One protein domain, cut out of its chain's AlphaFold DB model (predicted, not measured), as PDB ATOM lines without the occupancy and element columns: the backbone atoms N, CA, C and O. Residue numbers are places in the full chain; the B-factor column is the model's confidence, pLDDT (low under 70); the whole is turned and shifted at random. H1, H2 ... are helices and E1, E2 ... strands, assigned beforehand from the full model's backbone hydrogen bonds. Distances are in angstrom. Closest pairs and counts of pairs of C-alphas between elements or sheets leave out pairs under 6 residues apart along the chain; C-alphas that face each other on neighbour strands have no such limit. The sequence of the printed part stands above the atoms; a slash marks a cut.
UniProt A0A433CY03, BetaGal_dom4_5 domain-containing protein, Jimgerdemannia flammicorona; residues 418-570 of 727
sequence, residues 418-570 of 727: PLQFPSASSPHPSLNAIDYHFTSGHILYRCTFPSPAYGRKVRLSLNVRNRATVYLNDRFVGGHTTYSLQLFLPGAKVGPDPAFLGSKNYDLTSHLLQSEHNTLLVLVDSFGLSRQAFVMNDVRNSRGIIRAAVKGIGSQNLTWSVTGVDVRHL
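What this domain is: This is residues 418 to 570 of the 727 residues of the protein "BetaGal_dom4_5 domain-containing protein" of Jimgerdemannia flammicorona (UniProt A0A433CY03). Little of it is regular structure, yet it makes a sandwich: antiparallel sheets E4 E3 E6 E1 E8 and E5 E2 E7, face to face. Of 153 printed residues, 59 are in H1, then E1 to E8, mostly strand. It is compact, radius of gyration of the C-alphas 15.9 A, spanning 53 by 33 by 31 A.

How they stand to each other: H1, residues 433 to 436, only grazes both sheets. E2, 459 to 465, is antiparallel to E7, 544 to 551; N 461 and O 549 are within hydrogen-bond range, 2.8 A. E3, 467 to 472, and E4, 475 to 481, form a hairpin; N 468 and O 480 are 2.8 A apart. The closest C-alphas of E6, 517 to 525, and E7 are Val 524 and Gly 544, 5.7 A.

Where its parts are: E1, 442 to 450, runs 26.7 A from (99.162, 164.239, 109.431); E5 is 504 to 507; E8, 559 to 563, ends at (105.956, 160.140, 114.142).

The domain as a whole: Links E4 to E5 and E6 to E7 are long. The printed part has no cut, nor pLDDT under 70.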
ATOM      1  N   PRO A 418     112.224 154.986 114.786       92.12
ATOM      2  CA  PRO A 418     113.044 154.628 113.634       92.12
ATOM      3  C   PRO A 418     112.184 153.921 112.583       92.12
ATOM      4  O   PRO A 418     111.232 153.210 112.927       92.12
ATOM      5  N   LEU A 419     112.518 154.096 111.303       90.19
ATOM      6  CA  LEU A 419     111.777 153.394 110.263       90.19
ATOM      7  C   LEU A 419     112.032 151.877 110.323       90.19
ATOM      8  O   LEU A 419     113.175 151.429 110.410       90.19
ATOM      9  N   GLN A 420     110.963 151.090 110.245       84.25
ATOM     10  CA  GLN A 420     110.986 149.631 110.254       84.25
ATOM     11  C   GLN A 420     111.319 149.071 108.873       84.25
ATOM     12  O   GLN A 420     110.919 149.624 107.852       84.25
ATOM     13  N   PHE A 421     112.010 147.936 108.827       79.00
ATOM     14  CA  PHE A 421     112.253 147.216 107.580       79.00
ATOM     15  C   PHE A 421     111.115 146.216 107.330       79.00
ATOM     16  O   PHE A 421     110.826 145.423 108.226       79.00
ATOM     17  N   PRO A 422     110.491 146.204 106.130       74.00
ATOM     18  CA  PRO A 422     109.410 145.266 105.801       74.00
ATOM     19  C   PRO A 422     109.787 143.791 105.997       74.00
ATOM     20  O   PRO A 422     108.940 142.948 106.276       74.00
ATOM     21  N   SER A 423     111.071 143.476 105.835       75.25
ATOM     22  CA  SER A 423     111.673 142.180 106.134       75.25
ATOM     23  C   SER A 423     113.140 142.376 106.515       75.25
ATOM     24  O   SER A 423     113.756 143.372 106.130       75.25
ATOM     25  N   ALA A 424     113.736 141.391 107.194       70.19
ATOM     26  CA  ALA A 424     115.170 141.391 107.511       70.19
ATOM     27  C   ALA A 424     116.079 141.460 106.263       70.19
ATOM     28  O   ALA A 424     117.246 141.819 106.367       70.19
ATOM     29  N   SER A 425     115.546 141.120 105.084       72.38
ATOM     30  CA  SER A 425     116.239 141.143 103.793       72.38
ATOM     31  C   SER A 425     115.973 142.399 102.953       72.38
ATOM     32  O   SER A 425     116.555 142.537 101.877       72.38
ATOM     33  N   SER A 426     115.093 143.306 103.393       73.06
ATOM     34  CA  SER A 426     114.776 144.514 102.631       73.06
ATOM     35  C   SER A 426     115.942 145.511 102.694       73.06
ATOM     36  O   SER A 426     116.349 145.890 103.790       73.06
ATOM     37  N   PRO A 427     116.453 146.013 101.554       70.12
ATOM     38  CA  PRO A 427     117.528 147.008 101.545       70.12
ATOM     39  C   PRO A 427     117.049 148.411 101.951       70.12
ATOM     40  O   PRO A 427     117.866 149.313 102.146       70.12
ATOM     41  N   HIS A 428     115.732 148.622 102.044       74.94
ATOM     42  CA  HIS A 428     115.131 149.917 102.338       74.94
ATOM     43  C   HIS A 428     114.077 149.803 103.446       74.94
ATOM     44  O   HIS A 428     113.299 148.839 103.450       74.94
ATOM     45  N   PRO A 429     114.033 150.775 104.372       82.25
ATOM     46  CA  PRO A 429     112.996 150.827 105.386       82.25
ATOM     47  C   PRO A 429     111.642 151.239 104.784       82.25
ATOM     48  O   PRO A 429     111.582 151.924 103.760       82.25
ATOM     49  N   SER A 430     110.548 150.835 105.431       85.19
ATOM     50  CA  SER A 430     109.192 151.221 105.058       85.19
ATOM     51  C   SER A 430     108.917 152.666 105.443       85.19
ATOM     52  O   SER A 430     109.021 153.063 106.607       85.19
ATOM     53  N   LEU A 431     108.511 153.435 104.440       88.12
ATOM     54  CA  LEU A 431     108.024 154.802 104.581       88.12
ATOM     55  C   LEU A 431     106.491 154.856 104.679       88.12
ATOM     56  O   LEU A 431     105.934 155.938 104.841       88.12
ATOM     57  N   ASN A 432     105.807 153.710 104.594       90.06
ATOM     58  CA  ASN A 432     104.352 153.639 104.605       90.06
ATOM     59  C   ASN A 432     103.796 153.863 106.016       90.06
ATOM     60  O   ASN A 432     104.046 153.080 106.927       90.06
ATOM     61  N   ALA A 433     102.985 154.904 106.184       91.00
ATOM     62  CA  ALA A 433     102.399 155.279 107.468       91.00
ATOM     63  C   ALA A 433     101.445 154.220 108.053       91.00
ATOM     64  O   ALA A 433     101.290 154.124 109.271       91.00
ATOM     65  N   ILE A 434     100.833 153.393 107.193       89.56
ATOM     66  CA  ILE A 434      99.918 152.319 107.611       89.56
ATOM     67  C   ILE A 434     100.634 151.302 108.511       89.56
ATOM     68  O   ILE A 434     100.028 150.814 109.465       89.56
ATOM     69  N   ASP A 435     101.921 151.040 108.265       88.81
ATOM     70  CA  ASP A 435     102.719 150.066 109.028       88.81
ATOM     71  C   ASP A 435     102.946 150.512 110.485       88.81
ATOM     72  O   ASP A 435     103.238 149.696 111.354       88.81
ATOM     73  N   TYR A 436     102.756 151.805 110.763       90.81
ATOM     74  CA  TYR A 436     102.843 152.410 112.097       90.81
ATOM     75  C   TYR A 436     101.463 152.728 112.684       90.81
ATOM     76  O   TYR A 436     101.373 153.344 113.742       90.81
ATOM     77  N   HIS A 437     100.382 152.328 112.004       91.00
ATOM     78  CA  HIS A 437      98.997 152.647 112.365       91.00
ATOM     79  C   HIS A 437      98.679 154.154 112.370       91.00
ATOM     80  O   HIS A 437      97.728 154.596 113.012       91.00
ATOM     81  N   PHE A 438      99.435 154.950 111.609       92.12
ATOM     82  CA  PHE A 438      99.198 156.382 111.436       92.12
ATOM     83  C   PHE A 438      98.308 156.602 110.208       92.12
ATOM     84  O   PHE A 438      98.787 156.761 109.085       92.12
ATOM     85  N   THR A 439      96.987 156.531 110.399       87.44
ATOM     86  CA  THR A 439      96.008 156.553 109.293       87.44
ATOM     87  C   THR A 439      95.062 157.756 109.294       87.44
ATOM     88  O   THR A 439      94.231 157.859 108.392       87.44
ATOM     89  N   SER A 440      95.197 158.674 110.256       83.88
ATOM     90  CA  SER A 440      94.321 159.839 110.432       83.88
ATOM     91  C   SER A 440      95.132 161.136 110.421       83.88
ATOM     92  O   SER A 440      96.069 161.273 111.205       83.88
ATOM     93  N   GLY A 441      94.785 162.063 109.523       87.62
ATOM     94  CA  GLY A 441      95.430 163.370 109.385       87.62
ATOM     95  C   GLY A 441      96.905 163.321 108.963       87.62
ATOM     96  O   GLY A 441      97.273 162.674 107.977       87.62
ATOM     97  N   HIS A 442      97.742 164.048 109.699       93.25
ATOM     98  CA  HIS A 442      99.162 164.239 109.431       93.25
ATOM     99  C   HIS A 442     100.030 163.051 109.852       93.25
ATOM    100  O   HIS A 442      99.799 162.402 110.869       93.25
ATOM    101  N   ILE A 443     101.101 162.836 109.095       94.81
ATOM    102  CA  ILE A 443     102.222 161.950 109.409       94.81
ATOM    103  C   ILE A 443     103.504 162.751 109.205       94.81
ATOM    104  O   ILE A 443     103.662 163.434 108.191       94.81
ATOM    105  N   LEU A 444     104.436 162.670 110.150       95.50
ATOM    106  CA  LEU A 444     105.654 163.467 110.123       95.50
ATOM    107  C   LEU A 444     106.875 162.571 109.973       95.50
ATOM    108  O   LEU A 444     107.019 161.568 110.670       95.50
ATOM    109  N   TYR A 445     107.787 162.971 109.094       96.38
ATOM    110  CA  TYR A 445     109.057 162.292 108.876       96.38
ATOM    111  C   TYR A 445     110.204 163.242 109.171       96.38
ATOM    112  O   TYR A 445     110.173 164.410 108.785       96.38
ATOM    113  N   ARG A 446     111.245 162.716 109.810       95.31
ATOM    114  CA  ARG A 446     112.473 163.439 110.117       95.31
ATOM    115  C   ARG A 446     113.662 162.679 109.564       95.31
ATOM    116  O   ARG A 446     113.853 161.514 109.910       95.31
ATOM    117  N   CYS A 447     114.465 163.351 108.748       94.31
ATOM    118  CA  CYS A 447     115.743 162.855 108.260       94.31
ATOM    119  C   CYS A 447     116.869 163.734 108.798       94.31
ATOM    120  O   CYS A 447     116.865 164.943 108.578       94.31
ATOM    121  N   THR A 448     117.835 163.127 109.480       94.19
ATOM    122  CA  THR A 448     119.046 163.818 109.936       94.19
ATOM    123  C   THR A 448     120.242 163.374 109.109       94.19
ATOM    124  O   THR A 448     120.345 162.201 108.735       94.19
ATOM    125  N   PHE A 449     121.123 164.319 108.780       93.88
ATOM    126  CA  PHE A 449     122.337 164.049 108.013       93.88
ATOM    127  C   PHE A 449     123.436 165.088 108.290       93.88
ATOM    128  O   PHE A 449     123.129 166.230 108.631       93.88
ATOM    129  N   PRO A 450     124.724 164.723 108.176       91.69
ATOM    130  CA  PRO A 450     125.827 165.653 108.406       91.69
ATOM    131  C   PRO A 450     125.901 166.727 107.314       91.69
ATOM    132  O   PRO A 450     125.509 166.489 106.166       91.69
ATOM    133  N   SER A 451     126.452 167.893 107.660       87.56
ATOM    134  CA  SER A 451     126.755 168.955 106.694       87.56
ATOM    135  C   SER A 451     127.606 168.419 105.529       87.56
ATOM    136  O   SER A 451     128.617 167.748 105.764       87.56
ATOM    137  N   PRO A 452     127.215 168.653 104.262       85.06
ATOM    138  CA  PRO A 452     128.021 168.237 103.123       85.06
ATOM    139  C   PRO A 452     129.289 169.090 103.000       85.06
ATOM    140  O   PRO A 452     129.373 170.188 103.539       85.06
ATOM    141  N   ALA A 453     130.256 168.614 102.210       81.00
ATOM    142  CA  ALA A 453     131.411 169.426 101.832       81.00
ATOM    143  C   ALA A 453     130.973 170.765 101.203       81.00
ATOM    144  O   ALA A 453     130.010 170.806 100.430       81.00
ATOM    145  N   TYR A 454     131.705 171.837 101.515       76.62
ATOM    146  CA  TYR A 454     131.409 173.198 101.067       76.62
ATOM    147  C   TYR A 454     131.147 173.273  99.549       76.62
ATOM    148  O   TYR A 454     131.870 172.684  98.746       76.62
ATOM    149  N   GLY A 455     130.086 173.985  99.152       75.94
ATOM    150  CA  GLY A 455     129.694 174.171  97.747       75.94
ATOM    151  C   GLY A 455     128.958 172.990  97.093       75.94
ATOM    152  O   GLY A 455     128.554 173.082  95.930       75.94
ATOM    153  N   ARG A 456     128.742 171.879  97.808       86.19
ATOM    154  CA  ARG A 456     128.006 170.724  97.280       86.19
ATOM    155  C   ARG A 456     126.500 170.990  97.253       86.19
ATOM    156  O   ARG A 456     125.888 171.283  98.273       86.19
ATOM    157  N   LYS A 457     125.887 170.810  96.081       91.62
ATOM    158  CA  LYS A 457     124.433 170.934  95.912       91.62
ATOM    159  C   LYS A 457     123.712 169.734  96.515       91.62
ATOM    160  O   LYS A 457     124.042 168.588  96.188       91.62
ATOM    161  N   VAL A 458     122.701 169.998  97.335       93.88
ATOM    162  CA  VAL A 458     121.859 168.970  97.955       93.88
ATOM    163  C   VAL A 458     120.421 169.156  97.498       93.88
ATOM    164  O   VAL A 458     119.900 170.268  97.491       93.88
ATOM    165  N   ARG A 459     119.771 168.063  97.086       95.94
ATOM    166  CA  ARG A 459     118.382 168.085  96.610       95.94
ATOM    167  C   ARG A 459     117.567 166.954  97.211       95.94
ATOM    168  O   ARG A 459     118.031 165.817  97.235       95.94
ATOM    169  N   LEU A 460     116.332 167.242  97.595       95.88
ATOM    170  CA  LEU A 460     115.350 166.234  97.984       95.88
ATOM    171  C   LEU A 460     114.469 165.890  96.784       95.88
ATOM    172  O   LEU A 460     113.823 166.768  96.230       95.88
ATOM    173  N   SER A 461     114.412 164.616  96.407       95.06
ATOM    174  CA  SER A 461     113.401 164.066  95.501       95.06
ATOM    175  C   SER A 461     112.338 163.366  96.342       95.06
ATOM    176  O   SER A 461     112.666 162.388  97.013       95.06
ATOM    177  N   LEU A 462     111.094 163.837  96.301       93.88
ATOM    178  CA  LEU A 462     110.013 163.406  97.188       93.88
ATOM    179  C   LEU A 462     108.739 163.069  96.398       93.88
ATOM    180  O   LEU A 462     108.294 163.870  95.584       93.88
ATOM    181  N   ASN A 463     108.151 161.905  96.662       92.25
ATOM    182  CA  ASN A 463     106.800 161.516  96.255       92.25
ATOM    183  C   ASN A 463     106.012 161.137  97.518       92.25
ATOM    184  O   ASN A 463     106.483 160.311  98.308       92.25
ATOM    185  N   VAL A 464     104.835 161.732  97.704       91.56
ATOM    186  CA  VAL A 464     103.965 161.519  98.865       91.56
ATOM    187  C   VAL A 464     102.527 161.239  98.458       91.56
ATOM    188  O   VAL A 464     102.106 161.560  97.348       91.56
ATOM    189  N   ARG A 465     101.759 160.728  99.420       88.12
ATOM    190  CA  ARG A 465     100.307 160.616  99.350       88.12
ATOM    191  C   ARG A 465      99.682 161.216 100.626       88.12
ATOM    192  O   ARG A 465      99.809 160.599 101.681       88.12
ATOM    193  N   ASN A 466      99.031 162.386 100.614       83.12
ATOM    194  CA  ASN A 466      98.609 163.209  99.462       83.12
ATOM    195  C   ASN A 466      99.321 164.563  99.376       83.12
ATOM    196  O   ASN A 466      99.741 164.942  98.293       83.12
ATOM    197  N   ARG A 467      99.471 165.301 100.476       91.81
ATOM    198  CA  ARG A 467     100.047 166.658 100.466       91.81
ATOM    199  C   ARG A 467     101.296 166.704 101.336       91.81
ATOM    200  O   ARG A 467     101.294 166.115 102.407       91.81
ATOM    201  N   ALA A 468     102.351 167.384 100.890       94.25
ATOM    202  CA  ALA A 468     103.600 167.536 101.635       94.25
ATOM    203  C   ALA A 468     103.983 168.997 101.872       94.25
ATOM    204  O   ALA A 468     103.861 169.829 100.972       94.25
ATOM    205  N   THR A 469     104.562 169.250 103.045       95.31
ATOM    206  CA  THR A 469     105.252 170.491 103.420       95.31
ATOM    207  C   THR A 469     106.634 170.129 103.964       95.31
ATOM    208  O   THR A 469     106.752 169.255 104.823       95.31
ATOM    209  N   VAL A 470     107.681 170.769 103.446       96.06
ATOM    210  CA  VAL A 470     109.082 170.425 103.722       96.06
ATOM    211  C   VAL A 470     109.791 171.586 104.413       96.06
ATOM    212  O   VAL A 470     109.757 172.712 103.913       96.06
ATOM    213  N   TYR A 471     110.491 171.279 105.505       95.56
ATOM    214  CA  TYR A 471     111.343 172.207 106.245       95.56
ATOM    215  C   TYR A 471     112.763 171.658 106.381       95.56
ATOM    216  O   TYR A 471     112.953 170.448 106.512       95.56
ATOM    217  N   LEU A 472     113.759 172.539 106.387       95.25
ATOM    218  CA  LEU A 472     115.151 172.213 106.690       95.25
ATOM    219  C   LEU A 472     115.671 173.200 107.733       95.25
ATOM    220  O   LEU A 472     115.712 174.392 107.451       95.25
ATOM    221  N   ASN A 473     116.073 172.706 108.908       92.19
ATOM    222  CA  ASN A 473     116.573 173.535 110.018       92.19
ATOM    223  C   ASN A 473     115.642 174.730 110.311       92.19
ATOM    224  O   ASN A 473     116.063 175.883 110.267       92.19
ATOM    225  N   ASP A 474     114.350 174.439 110.486       87.00
ATOM    226  CA  ASP A 474     113.275 175.409 110.754       87.00
ATOM    227  C   ASP A 474     112.976 176.416 109.626       87.00
ATOM    228  O   ASP A 474     112.147 177.305 109.783       87.00
ATOM    229  N   ARG A 475     113.585 176.255 108.446       92.62
ATOM    230  CA  ARG A 475     113.270 177.048 107.248       92.62
ATOM    231  C   ARG A 475     112.357 176.288 106.308       92.62
ATOM    232  O   ARG A 475     112.601 175.115 106.014       92.62
ATOM    233  N   PHE A 476     111.334 176.955 105.790       93.81
ATOM    234  CA  PHE A 476     110.464 176.388 104.773       93.81
ATOM    235  C   PHE A 476     111.221 176.214 103.449       93.81
ATOM    236  O   PHE A 476     111.867 177.127 102.943       93.81
ATOM    237  N   VAL A 477     111.114 175.023 102.862       94.44
ATOM    238  CA  VAL A 477     111.764 174.680 101.587       94.44
ATOM    239  C   VAL A 477     110.754 174.641 100.442       94.44
ATOM    240  O   VAL A 477     111.052 175.058  99.323       94.44
ATOM    241  N   GLY A 478     109.570 174.078 100.683       92.69
ATOM    242  CA  GLY A 478     108.568 173.891  99.641       92.69
ATOM    243  C   GLY A 478     107.472 172.896 100.014       92.69
ATOM    244  O   GLY A 478     107.565 172.171 101.003       92.69
ATOM    245  N   GLY A 479     106.441 172.821  99.174       92.25
ATOM    246  CA  GLY A 479     105.346 171.863  99.317       92.25
ATOM    247  C   GLY A 479     104.742 171.451  97.977       92.25
ATOM    248  O   GLY A 479     105.150 171.960  96.924       92.25
ATOM    249  N   HIS A 480     103.889 170.429  97.995       92.50
ATOM    250  CA  HIS A 480     103.092 169.989  96.842       92.50
ATOM    251  C   HIS A 480     101.907 169.122  97.265       92.50
ATOM    252  O   HIS A 480     101.911 168.544  98.352       92.50
ATOM    253  N   THR A 481     100.931 168.996  96.366       90.31
ATOM    254  CA  THR A 481      99.795 168.077  96.492       90.31
ATOM    255  C   THR A 481      99.835 167.065  95.353       90.31
ATOM    256  O   THR A 481      99.946 167.423  94.183       90.31
ATOM    257  N   THR A 482      99.717 165.789  95.695       88.38
ATOM    258  CA  THR A 482      99.706 164.651  94.779       88.38
ATOM    259  C   THR A 482      98.337 163.986  94.845       88.38
ATOM    260  O   THR A 482      98.034 163.222  95.763       88.38
ATOM    261  N   TYR A 483      97.492 164.279  93.858       84.62
ATOM    262  CA  TYR A 483      96.164 163.690  93.721       84.62
ATOM    263  C   TYR A 483      95.806 163.515  92.246       84.62
ATOM    264  O   TYR A 483      96.043 164.403  91.428       84.62
ATOM    265  N   SER A 484      95.204 162.377  91.898       81.12
ATOM    266  CA  SER A 484      94.767 162.103  90.533       81.12
ATOM    267  C   SER A 484      93.477 161.295  90.497       81.12
ATOM    268  O   SER A 484      93.332 160.262  91.149       81.12
ATOM    269  N   LEU A 485      92.546 161.726  89.645       77.19
ATOM    270  CA  LEU A 485      91.344 160.958  89.315       77.19
ATOM    271  C   LEU A 485      91.614 159.842  88.293       77.19
ATOM    272  O   LEU A 485      90.728 159.027  88.034       77.19
ATOM    273  N   GLN A 486      92.803 159.809  87.685       78.00
ATOM    274  CA  GLN A 486      93.156 158.828  86.660       78.00
ATOM    275  C   GLN A 486      93.777 157.567  87.275       78.00
ATOM    276  O   GLN A 486      94.469 157.621  88.290       78.00
ATOM    277  N   LEU A 487      93.548 156.431  86.614       75.38
ATOM    278  CA  LEU A 487      94.127 155.136  86.968       75.38
ATOM    279  C   LEU A 487      95.645 155.142  86.702       75.38
ATOM    280  O   LEU A 487      96.073 155.609  85.647       75.38
ATOM    281  N   PHE A 488      96.439 154.572  87.614       73.94
ATOM    282  CA  PHE A 488      97.899 154.410  87.473       73.94
ATOM    283  C   PHE A 488      98.705 155.718  87.344       73.94
ATOM    284  O   PHE A 488      99.734 155.751  86.667       73.94
ATOM    285  N   LEU A 489      98.263 156.795  87.996       81.62
ATOM    286  CA  LEU A 489      99.026 158.040  88.133       81.62
ATOM    287  C   LEU A 489      99.431 158.304  89.595       81.62
ATOM    288  O   LEU A 489      98.815 157.743  90.500       81.62
ATOM    289  N   PRO A 490     100.427 159.175  89.838       80.38
ATOM    290  CA  PRO A 490     100.741 159.654  91.181       80.38
ATOM    291  C   PRO A 490      99.502 160.191  91.898       80.38
ATOM    292  O   PRO A 490      98.772 161.015  91.340       80.38
ATOM    293  N   GLY A 491      99.238 159.705  93.111       78.38
ATOM    294  CA  GLY A 491      98.057 160.093  93.885       78.38
ATOM    295  C   GLY A 491      96.749 159.532  93.329       78.38
ATOM    296  O   GLY A 491      95.683 160.085  93.605       78.38
ATOM    297  N   ALA A 492      96.805 158.458  92.530       76.88
ATOM    298  CA  ALA A 492      95.627 157.852  91.925       76.88
ATOM    299  C   ALA A 492      94.584 157.447  92.973       76.88
ATOM    300  O   ALA A 492      94.833 156.663  93.898       76.88
ATOM    301  N   LYS A 493      93.371 157.954  92.773       74.12
ATOM    302  CA  LYS A 493      92.160 157.585  93.507       74.12
ATOM    303  C   LYS A 493      91.805 156.108  93.325       74.12
ATOM    304  O   LYS A 493      91.453 155.430  94.287       74.12
ATOM    305  N   VAL A 494      91.855 155.649  92.077       71.19
ATOM    306  CA  VAL A 494      91.506 154.295  91.629       71.19
ATOM    307  C   VAL A 494      92.795 153.649  91.141       71.19
ATOM    308  O   VAL A 494      93.529 154.277  90.381       71.19
ATOM    309  N   GLY A 495      93.059 152.400  91.519       72.38
ATOM    310  CA  GLY A 495      94.283 151.710  91.114       72.38
ATOM    311  C   GLY A 495      95.481 151.950  92.039       72.38
ATOM    312  O   GLY A 495      95.413 152.754  92.974       72.38
ATOM    313  N   PRO A 496      96.584 151.232  91.783       71.44
ATOM    314  CA  PRO A 496      97.832 151.405  92.505       71.44
ATOM    315  C   PRO A 496      98.536 152.701  92.095       71.44
ATOM    316  O   PRO A 496      98.406 153.177  90.964       71.44
ATOM    317  N   ASP A 497      99.320 153.230  93.027       72.38
ATOM    318  CA  ASP A 497     100.154 154.412  92.837       72.38
ATOM    319  C   ASP A 497     101.585 153.989  92.436       72.38
ATOM    320  O   ASP A 497     102.294 153.374  93.241       72.38
ATOM    321  N   PRO A 498     102.024 154.221  91.185       73.44
ATOM    322  CA  PRO A 498     103.338 153.781  90.733       73.44
ATOM    323  C   PRO A 498     104.465 154.607  91.371       73.44
ATOM    324  O   PRO A 498     104.736 155.738  90.971       73.44
ATOM    325  N   ALA A 499     105.226 153.991  92.282       72.44
ATOM    326  CA  ALA A 499     106.330 154.624  93.022       72.44
ATOM    327  C   ALA A 499     107.473 155.210  92.154       72.44
ATOM    328  O   ALA A 499     108.326 155.957  92.645       72.44
ATOM    329  N   PHE A 500     107.528 154.872  90.861       76.62
ATOM    330  CA  PHE A 500     108.518 155.395  89.915       76.62
ATOM    331  C   PHE A 500     108.099 156.709  89.228       76.62
ATOM    332  O   PHE A 500     108.938 157.322  88.568       76.62
ATOM    333  N   LEU A 501     106.852 157.162  89.394       78.06
ATOM    334  CA  LEU A 501     106.349 158.448  88.893       78.06
ATOM    335  C   LEU A 501     106.116 159.435  90.052       78.06
ATOM    336  O   LEU A 501     106.203 159.064  91.218       78.06
ATOM    337  N   GLY A 502     105.859 160.709  89.737       81.50
ATOM    338  CA  GLY A 502     105.328 161.684  90.705       81.50
ATOM    339  C   GLY A 502     106.310 162.298  91.699       81.50
ATOM    340  O   GLY A 502     105.886 163.001  92.603       81.50
ATOM    341  N   SER A 503     107.617 162.055  91.565       89.81
ATOM    342  CA  SER A 503     108.599 162.692  92.450       89.81
ATOM    343  C   SER A 503     108.828 164.163  92.089       89.81
ATOM    344  O   SER A 503     109.201 164.468  90.954       89.81
ATOM    345  N   LYS A 504     108.701 165.055  93.073       92.69
ATOM    346  CA  LYS A 504     109.073 166.470  92.986       92.69
ATOM    347  C   LYS A 504     110.456 166.704  93.589       92.69
ATOM    348  O   LYS A 504     110.835 166.042  94.552       92.69
ATOM    349  N   ASN A 505     111.227 167.625  93.009       94.88
ATOM    350  CA  ASN A 505     112.568 167.955  93.490       94.88
ATOM    351  C   ASN A 505     112.577 169.307  94.212       94.88
ATOM    352  O   ASN A 505     112.062 170.286  93.680       94.88
ATOM    353  N   TYR A 506     113.239 169.357  95.362       95.31
ATOM    354  CA  TYR A 506     113.473 170.555  96.159       95.31
ATOM    355  C   TYR A 506     114.972 170.808  96.293       95.31
ATOM    356  O   TYR A 506     115.739 169.863  96.502       95.31
ATOM    357  N   ASP A 507     115.392 172.064  96.171       94.81
ATOM    358  CA  ASP A 507     116.774 172.457  96.442       94.81
ATOM    359  C   ASP A 507     116.940 172.747  97.936       94.81
ATOM    360  O   ASP A 507     116.242 173.588  98.494       94.81
ATOM    361  N   LEU A 508     117.846 172.018  98.588       94.75
ATOM    362  CA  LEU A 508     118.133 172.170 100.014       94.75
ATOM    363  C   LEU A 508     119.343 173.076 100.263       94.75
ATOM    364  O   LEU A 508     119.596 173.461 101.399       94.75
ATOM    365  N   THR A 509     120.102 173.407  99.214       92.25
ATOM    366  CA  THR A 509     121.472 173.926  99.326       92.25
ATOM    367  C   THR A 509     121.558 175.231 100.119       92.25
ATOM    368  O   THR A 509     122.484 175.398 100.907       92.25
ATOM    369  N   SER A 510     120.596 176.143  99.948       89.31
ATOM    370  CA  SER A 510     120.589 177.456 100.613       89.31
ATOM    371  C   SER A 510     120.254 177.408 102.106       89.31
ATOM    372  O   SER A 510     120.470 178.397 102.796       89.31
ATOM    373  N   HIS A 511     119.731 176.285 102.602       91.00
ATOM    374  CA  HIS A 511     119.245 176.139 103.979       91.00
ATOM    375  C   HIS A 511     120.145 175.226 104.829       91.00
ATOM    376  O   HIS A 511     119.801 174.885 105.960       91.00
ATOM    377  N   LEU A 512     121.284 174.789 104.277       91.62
ATOM    378  CA  LEU A 512     122.221 173.907 104.963       91.62
ATOM    379  C   LEU A 512     123.013 174.656 106.036       91.62
ATOM    380  O   LEU A 512     123.627 175.689 105.767       91.62
ATOM    381  N   LEU A 513     123.087 174.062 107.224       89.75
ATOM    382  CA  LEU A 513     124.084 174.412 108.228       89.75
ATOM    383  C   LEU A 513     125.468 173.971 107.728       89.75
ATOM    384  O   LEU A 513     125.577 173.015 106.960       89.75
ATOM    385  N   GLN A 514     126.516 174.697 108.125       79.31
ATOM    386  CA  GLN A 514     127.895 174.469 107.658       79.31
ATOM    387  C   GLN A 514     128.737 173.643 108.645       79.31
ATOM    388  O   GLN A 514     129.755 173.078 108.254       79.31
ATOM    389  N   SER A 515     128.331 173.563 109.915       71.19
ATOM    390  CA  SER A 515     129.119 172.962 111.005       71.19
ATOM    391  C   SER A 515     128.336 171.979 111.881       71.19
ATOM    392  O   SER A 515     128.879 171.472 112.855       71.19
ATOM    393  N   GLU A 516     127.075 171.692 111.547       80.56
ATOM    394  CA  GLU A 516     126.170 170.898 112.388       80.56
ATOM    395  C   GLU A 516     125.459 169.793 111.595       80.56
ATOM    396  O   GLU A 516     125.611 169.653 110.374       80.56
ATOM    397  N   HIS A 517     124.684 168.967 112.294       90.06
ATOM    398  CA  HIS A 517     123.745 168.069 111.637       90.06
ATOM    399  C   HIS A 517     122.556 168.865 111.106       90.06
ATOM    400  O   HIS A 517     121.984 169.700 111.793       90.06
ATOM    401  N   ASN A 518     122.174 168.570 109.870       93.81
ATOM    402  CA  ASN A 518     120.996 169.136 109.243       93.81
ATOM    403  C   ASN A 518     119.786 168.251 109.549       93.81
ATOM    404  O   ASN A 518     119.879 167.021 109.459       93.81
ATOM    405  N   THR A 519     118.654 168.878 109.863       94.75
ATOM    406  CA  THR A 519     117.385 168.195 110.141       94.75
ATOM    407  C   THR A 519     116.348 168.580 109.097       94.75
ATOM    408  O   THR A 519     115.873 169.713 109.050       94.75
ATOM    409  N   LEU A 520     115.993 167.613 108.254       95.69
ATOM    410  CA  LEU A 520     114.917 167.710 107.275       95.69
ATOM    411  C   LEU A 520     113.623 167.177 107.892       95.69
ATOM    412  O   LEU A 520     113.566 166.009 108.284       95.69
ATOM    413  N   LEU A 521     112.582 168.002 107.919       95.50
ATOM    414  CA  LEU A 521     111.235 167.627 108.339       95.50
ATOM    415  C   LEU A 521     110.302 167.598 107.127       95.50
ATOM    416  O   LEU A 521     110.278 168.526 106.318       95.50
ATOM    417  N   VAL A 522     109.519 166.529 107.006       96.50
ATOM    418  CA  VAL A 522     108.479 166.379 105.983       96.50
ATOM    419  C   VAL A 522     107.159 166.105 106.690       96.50
ATOM    420  O   VAL A 522     106.958 165.022 107.237       96.50
ATOM    421  N   LEU A 523     106.262 167.086 106.667       95.50
ATOM    422  CA  LEU A 523     104.866 166.904 107.051       95.50
ATOM    423  C   LEU A 523     104.114 166.343 105.852       95.50
ATOM    424  O   LEU A 523     104.111 166.970 104.792       95.50
ATOM    425  N   VAL A 524     103.476 165.189 106.019       95.50
ATOM    426  CA  VAL A 524     102.581 164.598 105.026       95.50
ATOM    427  C   VAL A 524     101.162 164.602 105.563       95.50
ATOM    428  O   VAL A 524     100.880 163.958 106.566       95.50
ATOM    429  N   ASP A 525     100.262 165.294 104.880       92.38
ATOM    430  CA  ASP A 525      98.837 165.296 105.181       92.38
ATOM    431  C   ASP A 525      98.110 164.248 104.318       92.38
ATOM    432  O   ASP A 525      98.207 164.223 103.079       92.38
ATOM    433  N   SER A 526      97.423 163.331 104.997       89.19
ATOM    434  CA  SER A 526      96.668 162.244 104.392       89.19
ATOM    435  C   SER A 526      95.198 162.633 104.279       89.19
ATOM    436  O   SER A 526      94.514 162.818 105.283       89.19
ATOM    437  N   PHE A 527      94.636 162.631 103.064       85.25
ATOM    438  CA  PHE A 527      93.199 162.924 102.899       85.25
ATOM    439  C   PHE A 527      92.288 161.749 103.301       85.25
ATOM    440  O   PHE A 527      91.106 161.751 102.969       85.25
ATOM    441  N   GLY A 528      92.825 160.747 103.999       80.75
ATOM    442  CA  GLY A 528      92.124 159.543 104.432       80.75
ATOM    443  C   GLY A 528      92.426 158.319 103.565       80.75
ATOM    444  O   GLY A 528      93.236 158.344 102.627       80.75
ATOM    445  N   LEU A 529      91.788 157.199 103.904       80.56
ATOM    446  CA  LEU A 529      91.925 155.937 103.177       80.56
ATOM    447  C   LEU A 529      91.139 155.958 101.851       80.56
ATOM    448  O   LEU A 529      90.370 156.872 101.566       80.56
ATOM    449  N   SER A 530      91.423 155.003 100.970       76.12
ATOM    450  CA  SER A 530      90.730 154.874  99.682       76.12
ATOM    451  C   SER A 530      89.547 153.916  99.830       76.12
ATOM    452  O   SER A 530      89.635 152.937 100.564       76.12
ATOM    453  N   ARG A 531      88.447 154.148  99.106       74.56
ATOM    454  CA  ARG A 531      87.295 153.224  99.105       74.56
ATOM    455  C   ARG A 531      87.623 151.930  98.360       74.56
ATOM    456  O   ARG A 531      88.221 151.996  97.292       74.56
ATOM    457  N   GLN A 532      87.093 150.790  98.803       77.31
ATOM    458  CA  GLN A 532      87.192 149.491  98.112       77.31
ATOM    459  C   GLN A 532      85.942 149.191  97.254       77.31
ATOM    460  O   GLN A 532      85.317 148.146  97.382       77.31
ATOM    461  N   ALA A 533      85.518 150.137  96.409       71.38
ATOM    462  CA  ALA A 533      84.278 149.994  95.632       71.38
ATOM    463  C   ALA A 533      84.430 149.132  94.361       71.38
ATOM    464  O   ALA A 533      83.444 148.606  93.851       71.38
ATOM    465  N   PHE A 534      85.654 148.988  93.841       70.31
ATOM    466  CA  PHE A 534      85.970 148.231  92.626       70.31
ATOM    467  C   PHE A 534      87.187 147.335  92.852       70.31
ATOM    468  O   PHE A 534      88.028 147.641  93.691       70.31
ATOM    469  N   VAL A 535      87.324 146.272  92.051       74.88
ATOM    470  CA  VAL A 535      88.436 145.302  92.150       74.88
ATOM    471  C   VAL A 535      89.826 145.937  92.019       74.88
ATOM    472  O   VAL A 535      90.787 145.431  92.580       74.88
ATOM    473  N   MET A 536      89.928 147.057  91.299       72.69
ATOM    474  CA  MET A 536      91.184 147.790  91.106       72.69
ATOM    475  C   MET A 536      91.467 148.807  92.214       72.69
ATOM    476  O   MET A 536      92.554 149.377  92.239       72.69
ATOM    477  N   ASN A 537      90.514 149.087  93.102       73.38
ATOM    478  CA  ASN A 537      90.811 149.905  94.268       73.38
ATOM    479  C   ASN A 537      91.578 149.055  95.280       73.38
ATOM    480  O   ASN A 537      91.347 147.854  95.374       73.38
ATOM    481  N   ASP A 538      92.466 149.677  96.044       73.62
ATOM    482  CA  ASP A 538      93.053 149.045  97.219       73.62
ATOM    483  C   ASP A 538      93.045 150.051  98.370       73.62
ATOM    484  O   ASP A 538      93.723 151.083  98.326       73.62
ATOM    485  N   VAL A 539      92.254 149.766  99.405       79.31
ATOM    486  CA  VAL A 539      92.235 150.547 100.653       79.31
ATOM    487  C   VAL A 539      93.617 150.602 101.315       79.31
ATOM    488  O   VAL A 539      93.925 151.570 102.007       79.31
ATOM    489  N   ARG A 540      94.475 149.606 101.050       77.44
ATOM    490  CA  ARG A 540      95.847 149.498 101.568       77.44
ATOM    491  C   ARG A 540      96.873 150.259 100.734       77.44
ATOM    492  O   ARG A 540      98.062 150.147 101.018       77.44
ATOM    493  N   ASN A 541      96.449 151.006  99.710       80.88
ATOM    494  CA  ASN A 541      97.345 151.902  98.983       80.88
ATOM    495  C   ASN A 541      98.189 152.710  99.984       80.88
ATOM    496  O   ASN A 541      97.638 153.318 100.906       80.88
ATOM    497  N   SER A 542      99.511 152.712  99.807       83.12
ATOM    498  CA  SER A 542     100.445 153.280 100.784       83.12
ATOM    499  C   SER A 542     100.111 154.732 101.133       83.12
ATOM    500  O   SER A 542      99.634 155.486 100.284       83.12
ATOM    501  N   ARG A 543     100.353 155.132 102.382       87.81
ATOM    502  CA  ARG A 543     100.163 156.504 102.884       87.81
ATOM    503  C   ARG A 543     101.476 157.081 103.387       87.81
ATOM    504  O   ARG A 543     102.374 156.330 103.763       87.81
ATOM    505  N   GLY A 544     101.577 158.408 103.409       91.81
ATOM    506  CA  GLY A 544     102.803 159.083 103.813       91.81
ATOM    507  C   GLY A 544     103.774 159.250 102.643       91.81
ATOM    508  O   GLY A 544     103.365 159.627 101.541       91.81
ATOM    509  N   ILE A 545     105.061 158.982 102.863       92.75
ATOM    510  CA  ILE A 545     106.072 159.063 101.801       92.75
ATOM    511  C   ILE A 545     106.054 157.774 100.970       92.75
ATOM    512  O   ILE A 545     106.283 156.681 101.477       92.75
ATOM    513  N   ILE A 546     105.845 157.911  99.661       89.38
ATOM    514  CA  ILE A 546     105.941 156.806  98.695       89.38
ATOM    515  C   ILE A 546     107.399 156.587  98.292       89.38
ATOM    516  O   ILE A 546     107.865 155.456  98.160       89.38
ATOM    517  N   ARG A 547     108.140 157.685  98.095       89.19
ATOM    518  CA  ARG A 547     109.564 157.654  97.758       89.19
ATOM    519  C   ARG A 547     110.262 158.922  98.231       89.19
ATOM    520  O   ARG A 547     109.788 160.021  97.961       89.19
ATOM    521  N   ALA A 548     111.430 158.773  98.846       91.25
ATOM    522  CA  ALA A 548     112.321 159.884  99.168       91.25
ATOM    523  C   ALA A 548     113.767 159.552  98.788       91.25
ATOM    524  O   ALA A 548     114.227 158.426  98.973       91.25
ATOM    525  N   ALA A 549     114.491 160.534  98.256       91.12
ATOM    526  CA  ALA A 549     115.928 160.439  98.020       91.12
ATOM    527  C   ALA A 549     116.595 161.804  98.212       91.12
ATOM    528  O   ALA A 549     116.236 162.770  97.537       91.12
ATOM    529  N   VAL A 550     117.597 161.871  99.090       91.88
ATOM    530  CA  VAL A 550     118.432 163.064  99.283       91.88
ATOM    531  C   VAL A 550     119.676 162.923  98.409       91.88
ATOM    532  O   VAL A 550     120.613 162.196  98.729       91.88
ATOM    533  N   LYS A 551     119.677 163.592  97.257       91.81
ATOM    534  CA  LYS A 551     120.818 163.625  96.338       91.81
ATOM    535  C   LYS A 551     121.863 164.597  96.866       91.81
ATOM    536  O   LYS A 551     121.527 165.689  97.310       91.81
ATOM    537  N   GLY A 552     123.131 164.213  96.764       89.19
ATOM    538  CA  GLY A 552     124.246 164.996  97.296       89.19
ATOM    539  C   GLY A 552     124.722 164.520  98.669       89.19
ATOM    540  O   GLY A 552     125.838 164.853  99.035       89.19
ATOM    541  N   ILE A 553     123.982 163.652  99.358       88.44
ATOM    542  CA  ILE A 553     124.403 162.992 100.601       88.44
ATOM    543  C   ILE A 553     124.428 161.474 100.359       88.44
ATOM    544  O   ILE A 553     123.592 160.957  99.620       88.44
ATOM    545  N   GLY A 554     125.410 160.759 100.915       83.44
ATOM    546  CA  GLY A 554     125.439 159.292 100.844       83.44
ATOM    547  C   GLY A 554     124.289 158.691 101.655       83.44
ATOM    548  O   GLY A 554     124.031 159.152 102.762       83.44
ATOM    549  N   SER A 555     123.602 157.671 101.135       80.31
ATOM    550  CA  SER A 555     122.431 157.067 101.796       80.31
ATOM    551  C   SER A 555     122.734 156.517 103.191       80.31
ATOM    552  O   SER A 555     121.867 156.541 104.054       80.31
ATOM    553  N   GLN A 556     123.969 156.071 103.424       81.00
ATOM    554  CA  GLN A 556     124.461 155.598 104.718       81.00
ATOM    555  C   GLN A 556     124.550 156.698 105.789       81.00
ATOM    556  O   GLN A 556     124.605 156.391 106.972       81.00
ATOM    557  N   ASN A 557     124.546 157.970 105.379       87.50
ATOM    558  CA  ASN A 557     124.603 159.123 106.277       87.50
ATOM    559  C   ASN A 557     123.209 159.700 106.579       87.50
ATOM    560  O   ASN A 557     123.115 160.769 107.178       87.50
ATOM    561  N   LEU A 558     122.142 159.050 106.105       89.62
ATOM    562  CA  LEU A 558     120.765 159.480 106.315       89.62
ATOM    563  C   LEU A 558     120.138 158.645 107.429       89.62
ATOM    564  O   LEU A 558     120.022 157.425 107.304       89.62
ATOM    565  N   THR A 559     119.651 159.296 108.479       91.62
ATOM    566  CA  THR A 559     118.878 158.630 109.533       91.62
ATOM    567  C   THR A 559     117.443 159.127 109.504       91.62
ATOM    568  O   THR A 559     117.180 160.293 109.798       91.62
ATOM    569  N   TRP A 560     116.517 158.240 109.134       92.62
ATOM    570  CA  TRP A 560     115.090 158.537 109.058       92.62
ATOM    571  C   TRP A 560     114.332 158.060 110.294       92.62
ATOM    572  O   TRP A 560     114.564 156.969 110.815       92.62
ATOM    573  N   SER A 561     113.365 158.868 110.705       94.75
ATOM    574  CA  SER A 561     112.394 158.558 111.749       94.75
ATOM    575  C   SER A 561     111.011 159.071 111.353       94.75
ATOM    576  O   SER A 561     110.899 159.980 110.528       94.75
ATOM    577  N   VAL A 562     109.967 158.479 111.926       95.56
ATOM    578  CA  VAL A 562     108.563 158.824 111.688       95.56
ATOM    579  C   VAL A 562     107.845 159.043 113.014       95.56
ATOM    580  O   VAL A 562     108.165 158.409 114.020       95.56
ATOM    581  N   THR A 563     106.874 159.946 113.024       94.75
ATOM    582  CA  THR A 563     105.956 160.140 114.142       94.75
ATOM    583  C   THR A 563     104.560 160.491 113.632       94.75
ATOM    584  O   THR A 563     104.370 160.856 112.468       94.75
ATOM    585  N   GLY A 564     103.575 160.329 114.502       92.62
ATOM    586  CA  GLY A 564     102.158 160.480 114.210       92.62
ATOM    587  C   GLY A 564     101.325 159.957 115.373       92.62
ATOM    588  O   GLY A 564     101.863 159.500 116.387       92.62
ATOM    589  N   VAL A 565     100.006 160.011 115.226       91.38
ATOM    590  CA  VAL A 565      99.075 159.494 116.235       91.38
ATOM    591  C   VAL A 565      98.680 158.055 115.898       91.38
ATOM    592  O   VAL A 565      98.077 157.800 114.855       91.38
ATOM    593  N   ASP A 566      99.002 157.110 116.788       91.31
ATOM    594  CA  ASP A 566      98.564 155.711 116.669       91.31
ATOM    595  C   ASP A 566      97.063 155.617 116.956       91.31
ATOM    596  O   ASP A 566      96.603 155.749 118.095       91.31
ATOM    597  N   VAL A 567      96.292 155.371 115.900       88.81
ATOM    598  CA  VAL A 567      94.828 155.390 115.961       88.81
ATOM    599  C   VAL A 567      94.239 154.270 116.820       88.81
ATOM    600  O   VAL A 567      93.082 154.370 117.220       88.81
ATOM    601  N   ARG A 568      95.004 153.216 117.139       90.19
ATOM    602  CA  ARG A 568      94.533 152.089 117.968       90.19
ATOM    603  C   ARG A 568      94.298 152.485 119.423       90.19
ATOM    604  O   ARG A 568      93.591 151.780 120.136       90.19
ATOM    605  N   HIS A 569      94.911 153.582 119.862       88.25
ATOM    606  CA  HIS A 569      94.793 154.096 121.224       88.25
ATOM    607  C   HIS A 569      93.749 155.213 121.357       88.25
ATOM    608  O   HIS A 569      93.501 155.687 122.463       88.25
ATOM    609  N   LEU A 570      93.122 155.630 120.252       85.69
ATOM    610  CA  LEU A 570      92.102 156.672 120.248       85.69
ATOM    611  C   LEU A 570      90.704 156.078 120.440       85.69
ATOM    612  O   LEU A 570      90.355 155.078 119.817       85.69
TER     613      LEU A 570